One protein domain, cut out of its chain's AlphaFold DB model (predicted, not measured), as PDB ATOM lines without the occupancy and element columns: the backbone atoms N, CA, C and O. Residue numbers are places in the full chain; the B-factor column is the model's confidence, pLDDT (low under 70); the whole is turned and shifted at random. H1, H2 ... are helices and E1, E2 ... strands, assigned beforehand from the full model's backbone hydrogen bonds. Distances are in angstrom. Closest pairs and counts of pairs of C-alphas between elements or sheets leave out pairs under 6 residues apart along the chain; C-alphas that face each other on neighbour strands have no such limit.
ATOM      1  N   LEU A  17       8.607 -13.538 -52.859       80.81
ATOM      2  CA  LEU A  17       7.335 -13.370 -52.149       80.81
ATOM      3  C   LEU A  17       6.149 -13.961 -52.927       80.81
ATOM      4  O   LEU A  17       5.162 -14.365 -52.314       80.81
ATOM      5  N   THR A  18       6.237 -14.044 -54.257       84.00
ATOM      6  CA  THR A  18       5.185 -14.612 -55.108       84.00
ATOM      7  C   THR A  18       5.050 -16.117 -54.896       84.00
ATOM      8  O   THR A  18       3.941 -16.596 -54.646       84.00
ATOM      9  N   LEU A  19       6.157 -16.865 -54.934       82.56
ATOM     10  CA  LEU A  19       6.138 -18.303 -54.641       82.56
ATOM     11  C   LEU A  19       5.726 -18.579 -53.192       82.56
ATOM     12  O   LEU A  19       4.920 -19.477 -52.944       82.56
ATOM     13  N   ALA A  20       6.206 -17.766 -52.246       79.62
ATOM     14  CA  ALA A  20       5.800 -17.869 -50.848       79.62
ATOM     15  C   ALA A  20       4.279 -17.683 -50.683       79.62
ATOM     16  O   ALA A  20       3.619 -18.528 -50.077       79.62
ATOM     17  N   ALA A  21       3.698 -16.635 -51.277       81.25
ATOM     18  CA  ALA A  21       2.257 -16.377 -51.234       81.25
ATOM     19  C   ALA A  21       1.434 -17.501 -51.891       81.25
ATOM     20  O   ALA A  21       0.378 -17.875 -51.374       81.25
ATOM     21  N   LEU A  22       1.928 -18.088 -52.988       82.62
ATOM     22  CA  LEU A  22       1.284 -19.227 -53.648       82.62
ATOM     23  C   LEU A  22       1.233 -20.461 -52.737       82.62
ATOM     24  O   LEU A  22       0.185 -21.100 -52.615       82.62
ATOM     25  N   CYS A  23       2.348 -20.792 -52.081       79.88
ATOM     26  CA  CYS A  23       2.401 -21.895 -51.126       79.88
ATOM     27  C   CYS A  23       1.441 -21.656 -49.966       79.88
ATOM     28  O   CYS A  23       0.622 -22.517 -49.656       79.88
ATOM     29  N   VAL A  24       1.474 -20.468 -49.371       76.81
ATOM     30  CA  VAL A  24       0.583 -20.124 -48.260       76.81
ATOM     31  C   VAL A  24      -0.894 -20.241 -48.650       76.81
ATOM     32  O   VAL A  24      -1.677 -20.833 -47.905       76.81
ATOM     33  N   GLY A  25      -1.266 -19.771 -49.845       77.50
ATOM     34  CA  GLY A  25      -2.622 -19.926 -50.377       77.50
ATOM     35  C   GLY A  25      -3.053 -21.391 -50.512       77.50
ATOM     36  O   GLY A  25      -4.200 -21.717 -50.220       77.50
ATOM     37  N   ARG A  26      -2.133 -22.295 -50.881       80.31
ATOM     38  CA  ARG A  26      -2.403 -23.739 -51.001       80.31
ATOM     39  C   ARG A  26      -2.667 -24.422 -49.658       80.31
ATOM     40  O   ARG A  26      -3.442 -25.373 -49.617       80.31
ATOM     41  N   PHE A  27      -2.032 -23.966 -48.582       74.69
ATOM     42  CA  PHE A  27      -2.178 -24.558 -47.247       74.69
ATOM     43  C   PHE A  27      -3.294 -23.915 -46.410       74.69
ATOM     44  O   PHE A  27      -3.580 -24.396 -45.318       74.69
ATOM     45  N   HIS A  28      -3.936 -22.848 -46.908       75.06
ATOM     46  CA  HIS A  28      -4.915 -22.053 -46.153       75.06
ATOM     47  C   HIS A  28      -4.378 -21.560 -44.795       75.06
ATOM     48  O   HIS A  28      -5.135 -21.376 -43.840       75.06
ATOM     49  N   ALA A  29      -3.063 -21.336 -44.702       67.75
ATOM     50  CA  ALA A  29      -2.429 -20.865 -43.481       67.75
ATOM     51  C   ALA A  29      -2.629 -19.345 -43.327       67.75
ATOM     52  O   ALA A  29      -2.443 -18.603 -44.297       67.75
ATOM     53  N   PRO A  30      -2.979 -18.846 -42.128       72.94
ATOM     54  CA  PRO A  30      -3.051 -17.413 -41.884       72.94
ATOM     55  C   PRO A  30      -1.653 -16.797 -42.018       72.94
ATOM     56  O   PRO A  30      -0.698 -17.238 -41.371       72.94
ATOM     57  N   CYS A  31      -1.544 -15.769 -42.859       73.06
ATOM     58  CA  CYS A  31      -0.301 -15.052 -43.113       73.06
ATOM     59  C   CYS A  31      -0.514 -13.541 -43.093       73.06
ATOM     60  O   CYS A  31      -1.613 -13.045 -43.336       73.06
ATOM     61  N   GLN A  32       0.561 -12.824 -42.807       76.75
ATOM     62  CA  GLN A  32       0.640 -11.378 -42.824       76.75
ATOM     63  C   GLN A  32       1.657 -10.964 -43.887       76.75
ATOM     64  O   GLN A  32       2.799 -11.428 -43.908       76.75
ATOM     65  N   ILE A  33       1.218 -10.092 -44.792       78.62
ATOM     66  CA  ILE A  33       2.028  -9.591 -45.899       78.62
ATOM     67  C   ILE A  33       2.655  -8.270 -45.453       78.62
ATOM     68  O   ILE A  33       1.940  -7.300 -45.208       78.62
ATOM     69  N   ALA A  34       3.979  -8.229 -45.334       78.81
ATOM     70  CA  ALA A  34       4.741  -7.002 -45.133       78.81
ATOM     71  C   ALA A  34       5.425  -6.603 -46.459       78.81
ATOM     72  O   ALA A  34       5.620  -7.448 -47.333       78.81
ATOM     73  N   PRO A  35       5.791  -5.323 -46.647       75.06
ATOM     74  CA  PRO A  35       6.308  -4.836 -47.930       75.06
ATOM     75  C   PRO A  35       7.615  -5.507 -48.379       75.06
ATOM     76  O   PRO A  35       7.875  -5.574 -49.574       75.06
ATOM     77  N   ASP A  36       8.413  -6.016 -47.437       79.19
ATOM     78  CA  ASP A  36       9.729  -6.622 -47.702       79.19
ATOM     79  C   ASP A  36       9.801  -8.113 -47.304       79.19
ATOM     80  O   ASP A  36      10.816  -8.777 -47.497       79.19
ATOM     81  N   ARG A  37       8.734  -8.660 -46.699       82.19
ATOM     82  CA  ARG A  37       8.733 -10.008 -46.105       82.19
ATOM     83  C   ARG A  37       7.327 -10.581 -45.947       82.19
ATOM     84  O   ARG A  37       6.363  -9.836 -45.801       82.19
ATOM     85  N   LEU A  38       7.209 -11.904 -45.905       82.88
ATOM     86  CA  LEU A  38       5.962 -12.591 -45.561       82.88
ATOM     87  C   LEU A  38       6.100 -13.225 -44.175       82.88
ATOM     88  O   LEU A  38       7.067 -13.942 -43.929       82.88
ATOM     89  N   LEU A  39       5.142 -12.987 -43.284       81.00
ATOM     90  CA  LEU A  39       5.061 -13.661 -41.989       81.00
ATOM     91  C   LEU A  39       3.949 -14.703 -42.052       81.00
ATOM     92  O   LEU A  39       2.796 -14.377 -42.325       81.00
ATOM     93  N   VAL A  40       4.272 -15.962 -41.796       79.88
ATOM     94  CA  VAL A  40       3.291 -17.049 -41.751       79.88
ATOM     95  C   VAL A  40       3.382 -17.777 -40.422       79.88
ATOM     96  O   VAL A  40       4.458 -17.874 -39.839       79.88
ATOM     97  N   ARG A  41       2.263 -18.290 -39.912       79.06
ATOM     98  CA  ARG A  41       2.290 -19.143 -38.719       79.06
ATOM     99  C   ARG A  41       3.165 -20.372 -38.978       79.06
ATOM    100  O   ARG A  41       3.094 -20.948 -40.063       79.06
ATOM    101  N   ALA A  42       3.988 -20.764 -38.002       71.31
ATOM    102  CA  ALA A  42       4.840 -21.941 -38.126       71.31
ATOM    103  C   ALA A  42       3.995 -23.204 -38.334       71.31
ATOM    104  O   ALA A  42       3.403 -23.735 -37.399       71.31
ATOM    105  N   ASP A  43       3.957 -23.672 -39.580       78.06
ATOM    106  CA  ASP A  43       3.292 -24.901 -39.988       78.06
ATOM    107  C   ASP A  43       4.325 -25.864 -40.576       78.06
ATOM    108  O   ASP A  43       5.066 -25.522 -41.502       78.06
ATOM    109  N   ALA A  44       4.407 -27.068 -40.011       75.88
ATOM    110  CA  ALA A  44       5.441 -28.032 -40.368       75.88
ATOM    111  C   ALA A  44       5.354 -28.481 -41.837       75.88
ATOM    112  O   ALA A  44       6.393 -28.675 -42.469       75.88
ATOM    113  N   ALA A  45       4.144 -28.603 -42.394       82.12
ATOM    114  CA  ALA A  45       3.949 -29.026 -43.778       82.12
ATOM    115  C   ALA A  45       4.316 -27.908 -44.764       82.12
ATOM    116  O   ALA A  45       4.965 -28.162 -45.782       82.12
ATOM    117  N   LEU A  46       3.972 -26.660 -44.433       79.06
ATOM    118  CA  LEU A  46       4.391 -25.495 -45.208       79.06
ATOM    119  C   LEU A  46       5.917 -25.308 -45.179       79.06
ATOM    120  O   LEU A  46       6.517 -25.051 -46.221       79.06
ATOM    121  N   LEU A  47       6.555 -25.456 -44.012       80.19
ATOM    122  CA  LEU A  47       8.015 -25.366 -43.867       80.19
ATOM    123  C   LEU A  47       8.747 -26.396 -44.732       80.19
ATOM    124  O   LEU A  47       9.777 -26.069 -45.318       80.19
ATOM    125  N   ASP A  48       8.241 -27.627 -44.790       84.12
ATOM    126  CA  ASP A  48       8.827 -28.691 -45.606       84.12
ATOM    127  C   ASP A  48       8.699 -28.375 -47.104       84.12
ATOM    128  O   ASP A  48       9.687 -28.413 -47.837       84.12
ATOM    129  N   ALA A  49       7.518 -27.918 -47.537       83.62
ATOM    130  CA  ALA A  49       7.283 -27.491 -48.916       83.62
ATOM    131  C   ALA A  49       8.167 -26.300 -49.330       83.62
ATOM    132  O   ALA A  49       8.709 -26.278 -50.435       83.62
ATOM    133  N   LEU A  50       8.350 -25.317 -48.443       81.88
ATOM    134  CA  LEU A  50       9.213 -24.161 -48.694       81.88
ATOM    135  C   LEU A  50      10.688 -24.564 -48.779       81.88
ATOM    136  O   LEU A  50      11.392 -24.112 -49.684       81.88
ATOM    137  N   ARG A  51      11.152 -25.459 -47.898       83.88
ATOM    138  CA  ARG A  51      12.510 -26.017 -47.985       83.88
ATOM    139  C   ARG A  51      12.720 -26.818 -49.265       83.88
ATOM    140  O   ARG A  51      13.775 -26.686 -49.877       83.88
ATOM    141  N   ALA A  52      11.728 -27.595 -49.700       84.69
ATOM    142  CA  ALA A  52      11.789 -28.343 -50.957       84.69
ATOM    143  C   ALA A  52      11.902 -27.424 -52.189       84.69
ATOM    144  O   ALA A  52      12.517 -27.802 -53.184       84.69
ATOM    145  N   LEU A  53      11.364 -26.202 -52.109       82.06
ATOM    146  CA  LEU A  53      11.520 -25.154 -53.124       82.06
ATOM    147  C   LEU A  53      12.847 -24.379 -53.012       82.06
ATOM    148  O   LEU A  53      13.140 -23.559 -53.879       82.06
ATOM    149  N   GLY A  54      13.653 -24.631 -51.976       81.38
ATOM    150  CA  GLY A  54      14.934 -23.958 -51.746       81.38
ATOM    151  C   GLY A  54      14.837 -22.651 -50.955       81.38
ATOM    152  O   GLY A  54      15.802 -21.889 -50.927       81.38
ATOM    153  N   PHE A  55      13.705 -22.373 -50.302       81.81
ATOM    154  CA  PHE A  55      13.598 -21.239 -49.385       81.81
ATOM    155  C   PHE A  55      14.232 -21.543 -48.026       81.81
ATOM    156  O   PHE A  55      14.192 -22.671 -47.531       81.81
ATOM    157  N   SER A  56      14.734 -20.486 -47.387       78.75
ATOM    158  CA  SER A  56      15.260 -20.508 -46.020       78.75
ATOM    159  C   SER A  56      14.280 -19.809 -45.069       78.75
ATOM    160  O   SER A  56      14.432 -18.610 -44.826       78.75
ATOM    161  N   PRO A  57      13.252 -20.512 -44.554       79.44
ATOM    162  CA  PRO A  57      12.337 -19.951 -43.565       79.44
ATOM    163  C   PRO A  57      13.078 -19.599 -42.271       79.44
ATOM    164  O   PRO A  57      13.739 -20.461 -41.689       79.44
ATOM    165  N   SER A  58      12.949 -18.356 -41.807       80.50
ATOM    166  CA  SER A  58      13.542 -17.906 -40.545       80.50
ATOM    167  C   SER A  58      12.473 -17.869 -39.450       80.50
ATOM    168  O   SER A  58      11.473 -17.175 -39.622       80.50
ATOM    169  N   PRO A  59      12.619 -18.602 -38.333       76.50
ATOM    170  CA  PRO A  59      11.674 -18.514 -37.230       76.50
ATOM    171  C   PRO A  59      11.814 -17.167 -36.519       76.50
ATOM    172  O   PRO A  59      12.898 -16.790 -36.076       76.50
ATOM    173  N   VAL A  60      10.701 -16.451 -36.408       76.94
ATOM    174  CA  VAL A  60      10.598 -15.137 -35.778       76.94
ATOM    175  C   VAL A  60       9.437 -15.175 -34.789       76.94
ATOM    176  O   VAL A  60       8.353 -15.647 -35.115       76.94
ATOM    177  N   SER A  61       9.652 -14.681 -33.574       62.38
ATOM    178  CA  SER A  61       8.574 -14.464 -32.605       62.38
ATOM    179  C   SER A  61       8.276 -12.970 -32.561       62.38
ATOM    180  O   SER A  61       9.025 -12.212 -31.952       62.38
ATOM    181  N   GLU A  62       7.214 -12.552 -33.244       64.88
ATOM    182  CA  GLU A  62       6.702 -11.176 -33.260       64.88
ATOM    183  C   GLU A  62       5.171 -11.194 -33.102       64.88
ATOM    184  O   GLU A  62       4.522 -12.208 -33.378       64.88
TER     185      GLU A  62
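What this domain is: This is residues 17 to 62 of the 100 residues of the protein "UreE_C domain-containing protein" of Thioclava atlantica (UniProt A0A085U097). A two-stranded hairpin, E1 and E2, has helix H1 packed on it through residues 17 to 25, while the shorter helix H2 crosses H1 steeply and the last strand, E3, passes near E2 but apart from H1 and E1. The printed part has 46 residues with two named helices and three named strands, in the order H1, E1, E2, H2, E3. The sheet E1 - E2 is antiparallel and the class is mixed, helices and strands. The whole is compact, with a radius of gyration of the C-alphas of 9.7 A, and a rounded outline spanning 23 by 19 by 18 A.

Where its parts are: Look first at strand E1, residues 31 to 33, 6.6 A long, and strand E2, residues 38 to 41, 10.2 A. Find C-alpha 17 at (7.335, -13.370, -52.149); from there H1 runs 15.5 A through residues 17 to 27. H2 takes residues 44 to 52, 12.3 A. E3, residues 58 to 61, runs 10.0 A and ends with C-alpha 61 at (8.574, -14.464, -32.605).

How they stand to each other: Begin at the hairpin: E1 and E2 are antiparallel at 166 degrees, with N 32 and O 39 within hydrogen-bond range at 2.8 A. The closest C-alphas of H1 and E2 are those of Leu 17 and Leu 38, 6.8 A apart. H1 and H2 touch, closest at the C-alphas of Phe 27 and Leu 46, 6.9 A, at a steep tilt of 40 degrees, opposite ways. In both helices every O i to N i+4 pair is within hydrogen-bond range. E3 pairs with no named strand; it and E2 are near each other, with 8 pairs of C-alphas within 10 A. H2 and E3 are apart.

The domain as a whole: The two farthest C-alphas, Ala 52 and Glu 62, are 25.2 A apart. The printed part has no cut, and its four links are tight. In this model pLDDT is under 70 at residue 29 and residues 61 to 62.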